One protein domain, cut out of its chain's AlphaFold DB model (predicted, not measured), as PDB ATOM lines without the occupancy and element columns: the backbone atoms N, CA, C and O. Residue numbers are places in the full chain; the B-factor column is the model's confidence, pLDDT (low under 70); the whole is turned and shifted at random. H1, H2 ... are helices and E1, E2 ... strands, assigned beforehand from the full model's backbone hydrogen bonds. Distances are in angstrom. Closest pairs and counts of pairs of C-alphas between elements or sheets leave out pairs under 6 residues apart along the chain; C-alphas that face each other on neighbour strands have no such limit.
ATOM      1  N   LYS A   2     274.187 122.796 196.394       92.81
ATOM      2  CA  LYS A   2     274.621 124.093 196.960       92.81
ATOM      3  C   LYS A   2     276.092 124.377 196.635       92.81
ATOM      4  O   LYS A   2     276.935 123.488 196.752       92.81
ATOM      5  N   THR A   3     276.395 125.613 196.247       95.56
ATOM      6  CA  THR A   3     277.752 126.044 195.886       95.56
ATOM      7  C   THR A   3     278.198 127.247 196.713       95.56
ATOM      8  O   THR A   3     277.379 127.975 197.280       95.56
ATOM      9  N   ARG A   4     279.513 127.467 196.778       95.38
ATOM     10  CA  ARG A   4     280.130 128.647 197.393       95.38
ATOM     11  C   ARG A   4     281.269 129.170 196.528       95.38
ATOM     12  O   ARG A   4     281.886 128.416 195.783       95.38
ATOM     13  N   VAL A   5     281.575 130.456 196.662       96.19
ATOM     14  CA  VAL A   5     282.689 131.095 195.954       96.19
ATOM     15  C   VAL A   5     283.831 131.348 196.931       96.19
ATOM     16  O   VAL A   5     283.628 131.986 197.962       96.19
ATOM     17  N   GLU A   6     285.030 130.877 196.598       95.25
ATOM     18  CA  GLU A   6     286.268 131.194 197.316       95.25
ATOM     19  C   GLU A   6     287.096 132.165 196.466       95.25
ATOM     20  O   GLU A   6     287.339 131.915 195.285       95.25
ATOM     21  N   ARG A   7     287.515 133.295 197.048       95.38
ATOM     22  CA  ARG A   7     288.368 134.288 196.378       95.38
ATOM     23  C   ARG A   7     289.773 134.241 196.960       95.38
ATOM     24  O   ARG A   7     289.935 134.239 198.179       95.38
ATOM     25  N   ARG A   8     290.776 134.250 196.089       93.06
ATOM     26  CA  ARG A   8     292.200 134.325 196.432       93.06
ATOM     27  C   ARG A   8     292.881 135.335 195.508       93.06
ATOM     28  O   ARG A   8     292.302 135.783 194.520       93.06
ATOM     29  N   LYS A   9     294.114 135.730 195.830       91.62
ATOM     30  CA  LYS A   9     294.894 136.599 194.937       91.62
ATOM     31  C   LYS A   9     295.068 135.890 193.587       91.62
ATOM     32  O   LYS A   9     295.602 134.787 193.555       91.62
ATOM     33  N   GLY A  10     294.594 136.519 192.512       91.38
ATOM     34  CA  GLY A  10     294.673 135.985 191.150       91.38
ATOM     35  C   GLY A  10     293.698 134.850 190.823       91.38
ATOM     36  O   GLY A  10     293.809 134.265 189.751       91.38
ATOM     37  N   SER A  11     292.740 134.511 191.699       94.06
ATOM     38  CA  SER A  11     291.745 133.483 191.372       94.06
ATOM     39  C   SER A  11     290.416 133.604 192.118       94.06
ATOM     40  O   SER A  11     290.322 134.083 193.252       94.06
ATOM     41  N   VAL A  12     289.356 133.133 191.465       96.31
ATOM     42  CA  VAL A  12     288.018 132.968 192.033       96.31
ATOM     43  C   VAL A  12     287.532 131.567 191.687       96.31
ATOM     44  O   VAL A  12     287.354 131.252 190.514       96.31
ATOM     45  N   SER A  13     287.294 130.729 192.690       96.69
ATOM     46  CA  SER A  13     286.871 129.339 192.498       96.69
ATOM     47  C   SER A  13     285.419 129.143 192.924       96.69
ATOM     48  O   SER A  13     284.990 129.649 193.963       96.69
ATOM     49  N   LEU A  14     284.668 128.384 192.128       96.81
ATOM     50  CA  LEU A  14     283.345 127.880 192.476       96.81
ATOM     51  C   LEU A  14     283.501 126.481 193.068       96.81
ATOM     52  O   LEU A  14     284.005 125.576 192.404       96.81
ATOM     53  N   LEU A  15     283.060 126.312 194.308       95.69
ATOM     54  CA  LEU A  15     283.197 125.081 195.077       95.69
ATOM     55  C   LEU A  15     281.830 124.501 195.427       95.69
ATOM     56  O   LEU A  15     280.860 125.245 195.601       95.69
ATOM     57  N   VAL A  16     281.777 123.189 195.641       94.38
ATOM     58  CA  VAL A  16     280.644 122.557 196.331       94.38
ATOM     59  C   VAL A  16     280.614 123.031 197.791       94.38
ATOM     60  O   VAL A  16     281.638 123.029 198.482       94.38
ATOM     61  N   ASP A  17     279.445 123.466 198.271       93.94
ATOM     62  CA  ASP A  17     279.263 123.898 199.660       93.94
ATOM     63  C   ASP A  17     279.002 122.681 200.557       93.94
ATOM     64  O   ASP A  17     277.868 122.220 200.714       93.94
ATOM     65  N   ARG A  18     280.084 122.114 201.097       88.56
ATOM     66  CA  ARG A  18     280.043 120.984 202.031       88.56
ATOM     67  C   ARG A  18     279.978 121.500 203.471       88.56
ATOM     68  O   ARG A  18     280.684 122.433 203.836       88.56
ATOM     69  N   SER A  19     279.174 120.841 204.305       86.69
ATOM     70  CA  SER A  19     279.094 121.126 205.745       86.69
ATOM     71  C   SER A  19     280.333 120.666 206.521       86.69
ATOM     72  O   SER A  19     280.655 121.255 207.548       86.69
ATOM     73  N   ASN A  20     281.025 119.627 206.038       89.00
ATOM     74  CA  ASN A  20     282.257 119.122 206.638       89.00
ATOM     75  C   ASN A  20     283.478 119.905 206.109       89.00
ATOM     76  O   ASN A  20     283.770 119.796 204.916       89.00
ATOM     77  N   PRO A  21     284.212 120.646 206.961       81.75
ATOM     78  CA  PRO A  21     285.396 121.400 206.547       81.75
ATOM     79  C   PRO A  21     286.594 120.521 206.150       81.75
ATOM     80  O   PRO A  21     287.434 120.991 205.387       81.75
ATOM     81  N   GLU A  22     286.655 119.269 206.611       87.31
ATOM     82  CA  GLU A  22     287.739 118.316 206.307       87.31
ATOM     83  C   GLU A  22     287.538 117.581 204.971       87.31
ATOM     84  O   GLU A  22     288.403 116.828 204.524       87.31
ATOM     85  N   ALA A  23     286.380 117.745 204.324       87.44
ATOM     86  CA  ALA A  23     286.125 117.117 203.035       87.44
ATOM     87  C   ALA A  23     287.016 117.735 201.936       87.44
ATOM     88  O   ALA A  23     287.240 118.952 201.945       87.44
ATOM     89  N   PRO A  24     287.476 116.940 200.948       87.06
ATOM     90  CA  PRO A  24     288.225 117.462 199.811       87.06
ATOM     91  C   PRO A  24     287.488 118.606 199.110       87.06
ATOM     92  O   PRO A  24     286.263 118.587 198.955       87.06
ATOM     93  N   LYS A  25     288.245 119.608 198.655       90.56
ATOM     94  CA  LYS A  25     287.679 120.739 197.919       90.56
ATOM     95  C   LYS A  25     287.280 120.305 196.514       90.56
ATOM     96  O   LYS A  25     288.119 120.126 195.640       90.56
ATOM     97  N   GLU A  26     285.983 120.200 196.283       93.19
ATOM     98  CA  GLU A  26     285.423 119.925 194.964       93.19
ATOM     99  C   GLU A  26     285.261 121.234 194.183       93.19
ATOM    100  O   GLU A  26     284.320 121.999 194.420       93.19
ATOM    101  N   VAL A  27     286.197 121.507 193.270       94.94
ATOM    102  CA  VAL A  27     286.160 122.690 192.399       94.94
ATOM    103  C   VAL A  27     285.342 122.378 191.147       94.94
ATOM    104  O   VAL A  27     285.621 121.414 190.435       94.94
ATOM    105  N   LEU A  28     284.335 123.208 190.880       95.50
ATOM    106  CA  LEU A  28     283.438 123.103 189.724       95.50
ATOM    107  C   LEU A  28     283.839 124.042 188.582       95.50
ATOM    108  O   LEU A  28     283.579 123.763 187.415       95.50
ATOM    109  N   ALA A  29     284.452 125.168 188.923       95.81
ATOM    110  CA  ALA A  29     285.023 126.104 187.969       95.81
ATOM    111  C   ALA A  29     286.024 127.022 188.664       95.81
ATOM    112  O   ALA A  29     285.970 127.215 189.883       95.81
ATOM    113  N   SER A  30     286.913 127.624 187.883       95.75
ATOM    114  CA  SER A  30     287.832 128.641 188.366       95.75
ATOM    115  C   SER A  30     288.033 129.728 187.327       95.75
ATOM    116  O   SER A  30     288.370 129.453 186.182       95.75
ATOM    117  N   LEU A  31     287.901 130.968 187.767       95.25
ATOM    118  CA  LEU A  31     288.376 132.149 187.071       95.25
ATOM    119  C   LEU A  31     289.799 132.427 187.559       95.25
ATOM    120  O   LEU A  31     290.013 132.583 188.762       95.25
ATOM    121  N   GLN A  32     290.766 132.452 186.652       92.88
ATOM    122  CA  GLN A  32     292.180 132.617 186.983       92.88
ATOM    123  C   GLN A  32     292.779 133.804 186.238       92.88
ATOM    124  O   GLN A  32     292.457 134.045 185.076       92.88
ATOM    125  N   GLN A  33     293.637 134.546 186.930       90.12
ATOM    126  CA  GLN A  33     294.414 135.640 186.370       90.12
ATOM    127  C   GLN A  33     295.699 135.078 185.766       90.12
ATOM    128  O   GLN A  33     296.420 134.323 186.420       90.12
ATOM    129  N   MET A  34     296.017 135.482 184.542       84.06
ATOM    130  CA  MET A  34     297.324 135.205 183.961       84.06
ATOM    131  C   MET A  34     298.373 136.106 184.627       84.06
ATOM    132  O   MET A  34     298.125 137.304 184.793       84.06
ATOM    133  N   ALA A  35     299.513 135.526 185.013       78.06
ATOM    134  CA  ALA A  35     300.536 136.142 185.863       78.06
ATOM    135  C   ALA A  35     300.775 137.633 185.557       78.06
ATOM    136  O   ALA A  35     301.145 137.994 184.442       78.06
ATOM    137  N   ASP A  36     300.519 138.482 186.558       68.50
ATOM    138  CA  ASP A  36     300.720 139.939 186.540       68.50
ATOM    139  C   ASP A  36     300.074 140.695 185.359       68.50
ATOM    140  O   ASP A  36     300.474 141.811 185.030       68.50
ATOM    141  N   SER A  37     299.029 140.126 184.748       77.19
ATOM    142  CA  SER A  37     298.277 140.752 183.653       77.19
ATOM    143  C   SER A  37     296.825 141.065 184.022       77.19
ATOM    144  O   SER A  37     296.267 140.506 184.966       77.19
ATOM    145  N   SER A  38     296.174 141.935 183.248       81.44
ATOM    146  CA  SER A  38     294.722 142.170 183.319       81.44
ATOM    147  C   SER A  38     293.893 141.070 182.642       81.44
ATOM    148  O   SER A  38     292.667 141.166 182.626       81.44
ATOM    149  N   ASN A  39     294.533 140.020 182.113       84.62
ATOM    150  CA  ASN A  39     293.858 138.934 181.416       84.62
ATOM    151  C   ASN A  39     293.427 137.839 182.380       84.62
ATOM    152  O   ASN A  39     294.219 137.332 183.180       84.62
ATOM    153  N   TRP A  40     292.179 137.426 182.228       89.06
ATOM    154  CA  TRP A  40     291.599 136.330 182.979       89.06
ATOM    155  C   TRP A  40     291.103 135.245 182.040       89.06
ATOM    156  O   TRP A  40     290.839 135.511 180.875       89.06
ATOM    157  N   PHE A  41     290.950 134.030 182.542       90.50
ATOM    158  CA  PHE A  41     290.332 132.929 181.809       90.50
ATOM    159  C   PHE A  41     289.499 132.075 182.764       90.50
ATOM    160  O   PHE A  41     289.762 132.031 183.971       90.50
ATOM    161  N   VAL A  42     288.479 131.406 182.227       93.12
ATOM    162  CA  VAL A  42     287.581 130.546 183.004       93.12
ATOM    163  C   VAL A  42     287.802 129.091 182.626       93.12
ATOM    164  O   VAL A  42     287.668 128.719 181.461       93.12
ATOM    165  N   ILE A  43     288.073 128.280 183.641       93.19
ATOM    166  CA  ILE A  43     288.092 126.822 183.596       93.19
ATOM    167  C   ILE A  43     286.775 126.306 184.174       93.19
ATOM    168  O   ILE A  43     286.371 126.712 185.262       93.19
ATOM    169  N   ASP A  44     286.118 125.392 183.476       93.44
ATOM    170  CA  ASP A  44     284.808 124.838 183.792       93.44
ATOM    171  C   ASP A  44     284.810 123.319 183.594       93.44
ATOM    172  O   ASP A  44     285.034 122.805 182.493       93.44
ATOM    173  N   ILE A  45     284.520 122.572 184.662       92.38
ATOM    174  CA  ILE A  45     284.599 121.108 184.619       92.38
ATOM    175  C   ILE A  45     283.546 120.480 183.701       92.38
ATOM    176  O   ILE A  45     283.744 119.354 183.253       92.38
ATOM    177  N   ARG A  46     282.445 121.180 183.390       91.56
ATOM    178  CA  ARG A  46     281.357 120.676 182.522       91.56
ATOM    179  C   ARG A  46     281.810 120.458 181.080       91.56
ATOM    180  O   ARG A  46     281.196 119.700 180.332       91.56
ATOM    181  N   LEU A  47     282.871 121.159 180.692       89.25
ATOM    182  CA  LEU A  47     283.502 121.081 179.379       89.25
ATOM    183  C   LEU A  47     284.497 119.901 179.289       89.25
ATOM    184  O   LEU A  47     285.047 119.637 178.218       89.25
ATOM    185  N   LEU A  48     284.755 119.184 180.393       86.44
ATOM    186  CA  LEU A  48     285.545 117.954 180.377       86.44
ATOM    187  C   LEU A  48     284.737 116.800 179.779       86.44
ATOM    188  O   LEU A  48     283.546 116.647 180.021       86.44
ATOM    189  N   GLN A  49     285.422 115.907 179.065       80.25
ATOM    190  CA  GLN A  49     284.807 114.680 178.547       80.25
ATOM    191  C   GLN A  49     284.327 113.743 179.664       80.25
ATOM    192  O   GLN A  49     283.346 113.022 179.498       80.25
ATOM    193  N   ARG A  50     285.051 113.732 180.786       85.00
ATOM    194  CA  ARG A  50     284.717 112.992 182.002       85.00
ATOM    195  C   ARG A  50     284.861 113.967 183.171       85.00
ATOM    196  O   ARG A  50     285.958 114.072 183.720       85.00
ATOM    197  N   PRO A  51     283.818 114.751 183.481       88.56
ATOM    198  CA  PRO A  51     283.866 115.720 184.564       88.56
ATOM    199  C   PRO A  51     284.099 115.007 185.890       88.56
ATOM    200  O   PRO A  51     283.356 114.105 186.275       88.56
ATOM    201  N   ILE A  52     285.137 115.425 186.598       88.44
ATOM    202  CA  ILE A  52     285.436 114.961 187.947       88.44
ATOM    203  C   ILE A  52     285.682 116.225 188.751       88.44
ATOM    204  O   ILE A  52     286.567 117.003 188.400       88.44
ATOM    205  N   ALA A  53     284.889 116.466 189.794       88.69
ATOM    206  CA  ALA A  53     285.178 117.562 190.706       88.69
ATOM    207  C   ALA A  53     286.337 117.143 191.612       88.69
ATOM    208  O   ALA A  53     286.216 116.228 192.421       88.69
ATOM    209  N   HIS A  54     287.470 117.802 191.428       88.88
ATOM    210  CA  HIS A  54     288.695 117.615 192.189       88.88
ATOM    211  C   HIS A  54     289.253 118.996 192.520       88.88
ATOM    212  O   HIS A  54     288.936 119.979 191.846       88.88
ATOM    213  N   GLU A  55     290.138 119.081 193.506       86.88
ATOM    214  CA  GLU A  55     290.788 120.347 193.872       86.88
ATOM    215  C   GLU A  55     291.634 120.944 192.734       86.88
ATOM    216  O   GLU A  55     291.872 122.148 192.697       86.88
ATOM    217  N   TYR A  56     292.020 120.112 191.762       85.62
ATOM    218  CA  TYR A  56     292.805 120.500 190.588       85.62
ATOM    219  C   TYR A  56     291.948 120.699 189.333       85.62
ATOM    220  O   TYR A  56     292.450 121.191 188.327       85.62
ATOM    221  N   SER A  57     290.650 120.377 189.371       81.44
ATOM    222  CA  SER A  57     289.776 120.489 188.192       81.44
ATOM    223  C   SER A  57     289.518 121.934 187.761       81.44
ATOM    224  O   SER A  57     289.040 122.166 186.657       81.44
ATOM    225  N   GLY A  58     289.847 122.902 188.620       77.12
ATOM    226  CA  GLY A  58     289.864 124.327 188.305       77.12
ATOM    227  C   GLY A  58     291.261 124.890 188.042       77.12
ATOM    228  O   GLY A  58     291.417 126.102 188.135       77.12
ATOM    229  N   SER A  59     292.272 124.057 187.784       81.75
ATOM    230  CA  SER A  59     293.613 124.491 187.370       81.75
ATOM    231  C   SER A  59     293.862 124.177 185.899       81.75
ATOM    232  O   SER A  59     293.334 123.189 185.393       81.75
ATOM    233  N   MET A 103     288.132 125.004 179.024       87.75
ATOM    234  CA  MET A 103     288.241 126.454 179.069       87.75
ATOM    235  C   MET A 103     287.158 127.113 178.225       87.75
ATOM    236  O   MET A 103     286.798 126.643 177.141       87.75
ATOM    237  N   TRP A 104     286.653 128.235 178.724       87.31
ATOM    238  CA  TRP A 104     285.792 129.110 177.944       87.31
ATOM    239  C   TRP A 104     286.609 129.900 176.928       87.31
ATOM    240  O   TRP A 104     287.654 130.460 177.259       87.31
ATOM    241  N   ARG A 105     286.094 129.973 175.697       83.31
ATOM    242  CA  ARG A 105     286.650 130.847 174.664       83.31
ATOM    243  C   ARG A 105     286.380 132.304 175.060       83.31
ATOM    244  O   ARG A 105     285.240 132.659 175.355       83.31
ATOM    245  N   GLY A 106     287.434 133.103 175.110       77.75
ATOM    246  CA  GLY A 106     287.412 134.536 175.374       77.75
ATOM    247  C   GLY A 106     287.557 135.360 174.094       77.75
ATOM    248  O   GLY A 106     287.352 134.857 172.988       77.75
ATOM    249  N   GLU A 107     287.925 136.627 174.254       70.44
ATOM    250  CA  GLU A 107     288.103 137.594 173.168       70.44
ATOM    251  C   GLU A 107     289.580 137.955 172.968       70.44
ATOM    252  O   GLU A 107     290.433 137.763 173.842       70.44
ATOM    253  N   GLN A 108     289.881 138.509 171.793       63.91
ATOM    254  CA  GLN A 108     291.213 139.003 171.486       63.91
ATOM    255  C   GLN A 108     291.442 140.378 172.110       63.91
ATOM    256  O   GLN A 108     290.807 141.348 171.718       63.91
ATOM    257  N   GLY A 109     292.412 140.456 173.026       62.31
ATOM    258  CA  GLY A 109     292.895 141.713 173.597       62.31
ATOM    259  C   GLY A 109     291.902 142.346 174.570       62.31
ATOM    260  O   GLY A 109     290.988 143.064 174.178       62.31
ATOM    261  N   VAL A 110     292.119 142.134 175.865       63.91
ATOM    262  CA  VAL A 110     291.315 142.770 176.915       63.91
ATOM    263  C   VAL A 110     291.967 144.103 177.256       63.91
ATOM    264  O   VAL A 110     293.155 144.147 177.571       63.91
ATOM    265  N   ASP A 111     291.210 145.198 177.166       65.31
ATOM    266  CA  ASP A 111     291.711 146.555 177.429       65.31
ATOM    267  C   ASP A 111     292.952 146.927 176.583       65.31
ATOM    268  O   ASP A 111     293.848 147.643 177.028       65.31
ATOM    269  N   GLY A 112     293.027 146.412 175.349       61.59
ATOM    270  CA  GLY A 112     294.134 146.662 174.417       61.59
ATOM    271  C   GLY A 112     295.420 145.879 174.708       61.59
ATOM    272  O   GLY A 112     296.382 146.003 173.950       61.59
ATOM    273  N   TYR A 113     295.449 145.054 175.761       65.06
ATOM    274  CA  TYR A 113     296.575 144.174 176.062       65.06
ATOM    275  C   TYR A 113     296.321 142.760 175.532       65.06
ATOM    276  O   TYR A 113     295.462 142.020 176.013       65.06
ATOM    277  N   THR A 114     297.117 142.362 174.545       67.50
ATOM    278  CA  THR A 114     297.213 140.977 174.085       67.50
ATOM    279  C   THR A 114     298.462 140.364 174.711       67.50
ATOM    280  O   THR A 114     299.562 140.841 174.433       67.50
ATOM    281  N   PRO A 115     298.331 139.339 175.572       64.44
ATOM    282  CA  PRO A 115     299.501 138.718 176.166       64.44
ATOM    283  C   PRO A 115     300.350 138.084 175.054       64.44
ATOM    284  O   PRO A 115     299.779 137.497 174.129       64.44
ATOM    285  N   PRO A 116     301.690 138.184 175.131       60.56
ATOM    286  CA  PRO A 116     302.575 137.525 174.184       60.56
ATOM    287  C   PRO A 116     302.400 136.019 174.355       60.56
ATOM    288  O   PRO A 116     302.881 135.413 175.310       60.56
ATOM    289  N   SER A 117     301.637 135.432 173.449       63.38
ATOM    290  CA  SER A 117     301.336 134.015 173.420       63.38
ATOM    291  C   SER A 117     301.655 133.525 172.024       63.38
ATOM    292  O   SER A 117     301.321 134.177 171.037       63.38
ATOM    293  N   VAL A 118     302.305 132.368 171.946       55.44
ATOM    294  CA  VAL A 118     302.551 131.676 170.674       55.44
ATOM    295  C   VAL A 118     301.246 131.308 169.962       55.44
ATOM    296  O   VAL A 118     301.258 131.067 168.759       55.44
ATOM    297  N   VAL A 119     300.131 131.311 170.701       54.50
ATOM    298  CA  VAL A 119     298.783 131.216 170.152       54.50
ATOM    299  C   VAL A 119     298.003 132.480 170.507       54.50
ATOM    300  O   VAL A 119     297.802 132.800 171.683       54.50
ATOM    301  N   GLU A 120     297.616 133.223 169.476       59.34
ATOM    302  CA  GLU A 120     296.912 134.499 169.584       59.34
ATOM    303  C   GLU A 120     295.534 134.343 170.263       59.34
ATOM    304  O   GLU A 120     294.911 133.282 170.209       59.34
ATOM    305  N   PRO A 121     295.085 135.368 171.007       64.38
ATOM    306  CA  PRO A 121     294.269 135.193 172.208       64.38
ATOM    307  C   PRO A 121     292.816 134.816 171.910       64.38
ATOM    308  O   PRO A 121     292.046 135.641 171.428       64.38
ATOM    309  N   LEU A 122     292.402 133.608 172.301       69.69
ATOM    310  CA  LEU A 122     290.992 133.203 172.222       69.69
ATOM    311  C   LEU A 122     290.462 132.596 173.524       69.69
ATOM    312  O   LEU A 122     289.408 131.981 173.527       69.69
ATOM    313  N   VAL A 123     291.155 132.761 174.652       80.00
ATOM    314  CA  VAL A 123     290.675 132.337 175.994       80.00
ATOM    315  C   VAL A 123     290.597 133.460 177.004       80.00
ATOM    316  O   VAL A 123     289.981 133.300 178.056       80.00
ATOM    317  N   TYR A 124     291.235 134.588 176.708       84.50
ATOM    318  CA  TYR A 124     291.359 135.666 177.668       84.50
ATOM    319  C   TYR A 124     290.124 136.561 177.657       84.50
ATOM    320  O   TYR A 124     289.472 136.754 176.637       84.50
ATOM    321  N   MET A 125     289.784 137.094 178.818       87.50
ATOM    322  CA  MET A 125     288.624 137.950 179.020       87.50
ATOM    323  C   MET A 125     288.867 138.919 180.173       87.50
ATOM    324  O   MET A 125     289.792 138.746 180.976       87.50
ATOM    325  N   SER A 126     288.020 139.942 180.258       88.75
ATOM    326  CA  SER A 126     288.019 140.840 181.404       88.75
ATOM    327  C   SER A 126     287.610 140.094 182.674       88.75
ATOM    328  O   SER A 126     286.864 139.110 182.640       88.75
ATOM    329  N   PHE A 127     288.042 140.596 183.833       91.31
ATOM    330  CA  PHE A 127     287.590 140.056 185.117       91.31
ATOM    331  C   PHE A 127     286.058 140.080 185.238       91.31
ATOM    332  O   PHE A 127     285.456 139.160 185.791       91.31
ATOM    333  N   LYS A 128     285.418 141.124 184.699       92.19
ATOM    334  CA  LYS A 128     283.963 141.300 184.727       92.19
ATOM    335  C   LYS A 128     283.252 140.216 183.915       92.19
ATOM    336  O   LYS A 128     282.289 139.636 184.413       92.19
ATOM    337  N   ASP A 129     283.734 139.923 182.710       91.25
ATOM    338  CA  ASP A 129     283.157 138.876 181.859       91.25
ATOM    339  C   ASP A 129     283.394 137.491 182.449       91.25
ATOM    340  O   ASP A 129     282.469 136.680 182.514       91.25
ATOM    341  N   GLY A 130     284.585 137.267 183.008       93.12
ATOM    342  CA  GLY A 130     284.884 136.062 183.771       93.12
ATOM    343  C   GLY A 130     283.922 135.860 184.943       93.12
ATOM    344  O   GLY A 130     283.396 134.766 185.133       93.12
ATOM    345  N   LEU A 131     283.617 136.913 185.712       95.62
ATOM    346  CA  LEU A 131     282.639 136.835 186.801       95.62
ATOM    347  C   LEU A 131     281.217 136.554 186.306       95.62
ATOM    348  O   LEU A 131     280.490 135.821 186.982       95.62
ATOM    349  N   ARG A 132     280.820 137.101 185.151       95.50
ATOM    350  CA  ARG A 132     279.522 136.804 184.531       95.50
ATOM    351  C   ARG A 132     279.419 135.318 184.185       95.50
ATOM    352  O   ARG A 132     278.478 134.663 184.622       95.50
ATOM    353  N   ILE A 133     280.432 134.762 183.520       94.75
ATOM    354  CA  ILE A 133     280.498 133.326 183.206       94.75
ATOM    355  C   ILE A 133     280.482 132.487 184.496       94.75
ATOM    356  O   ILE A 133     279.743 131.510 184.594       94.75
ATOM    357  N   MET A 134     281.220 132.888 185.536       96.25
ATOM    358  CA  MET A 134     281.198 132.193 186.832       96.25
ATOM    359  C   MET A 134     279.804 132.178 187.481       96.25
ATOM    360  O   MET A 134     279.442 131.188 188.121       96.25
ATOM    361  N   GLN A 135     279.005 133.238 187.322       96.94
ATOM    362  CA  GLN A 135     277.614 133.274 187.792       96.94
ATOM    363  C   GLN A 135     276.701 132.349 186.978       96.94
ATOM    364  O   GLN A 135     275.847 131.674 187.560       96.94
ATOM    365  N   GLU A 136     276.896 132.269 185.661       95.62
ATOM    366  CA  GLU A 136     276.175 131.336 184.787       95.62
ATOM    367  C   GLU A 136     276.493 129.876 185.163       95.62
ATOM    368  O   GLU A 136     275.584 129.061 185.347       95.62
ATOM    369  N   ILE A 137     277.776 129.555 185.380       95.62
ATOM    370  CA  ILE A 137     278.222 128.227 185.834       95.62
ATOM    371  C   ILE A 137     277.626 127.894 187.206       95.62
ATOM    372  O   ILE A 137     277.117 126.792 187.418       95.62
ATOM    373  N   ARG A 138     277.665 128.847 188.143       96.75
ATOM    374  CA  ARG A 138     277.060 128.688 189.468       96.75
ATOM    375  C   ARG A 138     275.574 128.367 189.371       96.75
ATOM    376  O   ARG A 138     275.129 127.391 189.970       96.75
ATOM    377  N   SER A 139     274.836 129.153 188.594       96.88
ATOM    378  CA  SER A 139     273.393 128.976 188.415       96.88
ATOM    379  C   SER A 139     273.069 127.606 187.820       96.88
ATOM    380  O   SER A 139     272.123 126.954 188.256       96.88
ATOM    381  N   TYR A 140     273.878 127.125 186.874       95.94
ATOM    382  CA  TYR A 140     273.741 125.766 186.352       95.94
ATOM    383  C   TYR A 140     273.864 124.715 187.463       95.94
ATOM    384  O   TYR A 140     272.969 123.891 187.620       95.94
ATOM    385  N   TRP A 141     274.937 124.749 188.259       95.31
ATOM    386  CA  TRP A 141     275.178 123.734 189.292       95.31
ATOM    387  C   TRP A 141     274.182 123.793 190.453       95.31
ATOM    388  O   TRP A 141     273.832 122.761 191.034       95.31
ATOM    389  N   GLU A 142     273.691 124.986 190.781       95.44
ATOM    390  CA  GLU A 142     272.650 125.149 191.795       95.44
ATOM    391  C   GLU A 142     271.350 124.446 191.391       95.44
ATOM    392  O   GLU A 142     270.762 123.765 192.236       95.44
ATOM    393  N   ASN A 143     271.007 124.479 190.100       96.19
ATOM    394  CA  ASN A 143     269.814 123.842 189.536       96.19
ATOM    395  C   ASN A 143     270.038 122.412 189.004       96.19
ATOM    396  O   ASN A 143     269.077 121.734 188.657       96.19
ATOM    397  N   TYR A 144     271.281 121.936 188.913       95.25
ATOM    398  CA  TYR A 144     271.581 120.599 188.398       95.25
ATOM    399  C   TYR A 144     271.298 119.512 189.449       95.25
ATOM    400  O   TYR A 144     271.827 119.555 190.565       95.25
ATOM    401  N   GLU A 145     270.483 118.525 189.063       91.94
ATOM    402  CA  GLU A 145     270.045 117.408 189.920       91.94
ATOM    403  C   GLU A 145     270.806 116.092 189.662       91.94
ATOM    404  O   GLU A 145     270.664 115.137 190.423       91.94
ATOM    405  N   GLY A 146     271.621 116.022 188.602       91.75
ATOM    406  CA  GLY A 146     272.381 114.822 188.237       91.75
ATOM    407  C   GLY A 146     273.709 114.656 188.988       91.75
ATOM    408  O   GLY A 146     274.101 115.469 189.828       91.75
ATOM    409  N   ALA A 147     274.459 113.610 188.633       91.31
ATOM    410  CA  ALA A 147     275.823 113.412 189.120       91.31
ATOM    411  C   ALA A 147     276.818 114.311 188.363       91.31
ATOM    412  O   ALA A 147     276.672 114.546 187.167       91.31
ATOM    413  N   ILE A 148     277.884 114.777 189.020       91.69
ATOM    414  CA  ILE A 148     278.901 115.628 188.368       91.69
ATOM    415  C   ILE A 148     279.475 114.948 187.118       91.69
ATOM    416  O   ILE A 148     279.601 115.584 186.078       91.69
ATOM    417  N   SER A 149     279.732 113.641 187.183       91.00
ATOM    418  CA  SER A 149     280.259 112.857 186.061       91.00
ATOM    419  C   SER A 149     279.324 112.766 184.854       91.00
ATOM    420  O   SER A 149     279.780 112.413 183.769       91.00
ATOM    421  N   SER A 150     278.032 113.068 185.018       90.69
ATOM    422  CA  SER A 150     277.068 113.149 183.915       90.69
ATOM    423  C   SER A 150     276.895 114.564 183.352       90.69
ATOM    424  O   SER A 150     276.173 114.735 182.371       90.69
ATOM    425  N   ALA A 151     277.529 115.584 183.938       90.75
ATOM    426  CA  ALA A 151     277.386 116.965 183.490       90.75
ATOM    427  C   ALA A 151     278.212 117.219 182.226       90.75
ATOM    428  O   ALA A 151     279.425 117.379 182.285       90.75
ATOM    429  N   ARG A 152     277.560 117.293 181.070       86.94
ATOM    430  CA  ARG A 152     278.236 117.569 179.802       86.94
ATOM    431  C   ARG A 152     277.586 118.754 179.115       86.94
ATOM    432  O   ARG A 152     276.368 118.785 178.958       86.94
ATOM    433  N   ILE A 153     278.414 119.685 178.660       85.81
ATOM    434  CA  ILE A 153     278.016 120.708 177.693       85.81
ATOM    435  C   ILE A 153     278.896 120.580 176.453       85.81
ATOM    436  O   ILE A 153     280.087 120.272 176.545       85.81
TER     437      ILE A 153
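What this domain is: This is residues 2 to 59 and 103 to 153 of the 183 residues of an uncharacterized protein of Pseudomonas amygdali pv. lachrymans (UniProt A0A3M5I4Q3). Expect little regular structure: a four-strand antiparallel meander, each strand beside the one before, makes a twisted sheet, and one long helix covers one face, giving two layers. Loops fill much of the rest. The printed part has 109 residues, 41 of them in E1, E2, E3, E4 and H1, the order along the chain and, for strands, across the sheet; the class is mixed. It is compact, radius of gyration of the C-alphas 14.3 A, yet elongated, spanning 42 by 27 by 21 A.

How they stand to each other: Find the hairpins of E1, residues 3 to 8, and E2, residues 11 to 16, with N 6 and O 13 2.9 A apart; of E2 and E3, residues 27 to 33, N 14 and O 29 2.8 A; of E3 and E4, residues 40 to 44, N 30 and O 43 2.8 A. H1, residues 127 to 143, is on the sheet at a height of 8.3 A, over E3 and along the strands, only just not over E2, where 2 C-alphas fall. Its O i to N i+4 pairs are all within hydrogen-bond range.

Where its parts are: E1 begins at C-alpha 3, (277.752, 126.044, 195.886). H1 runs 24.5 A to C-alpha 143, (269.814, 123.842, 189.536).

The domain as a whole: Residues 60 to 102 are cut out; C-alphas 59 and 103 are 10.1 A apart. Look for pLDDT under 70 at residues 36 and 108 to 122.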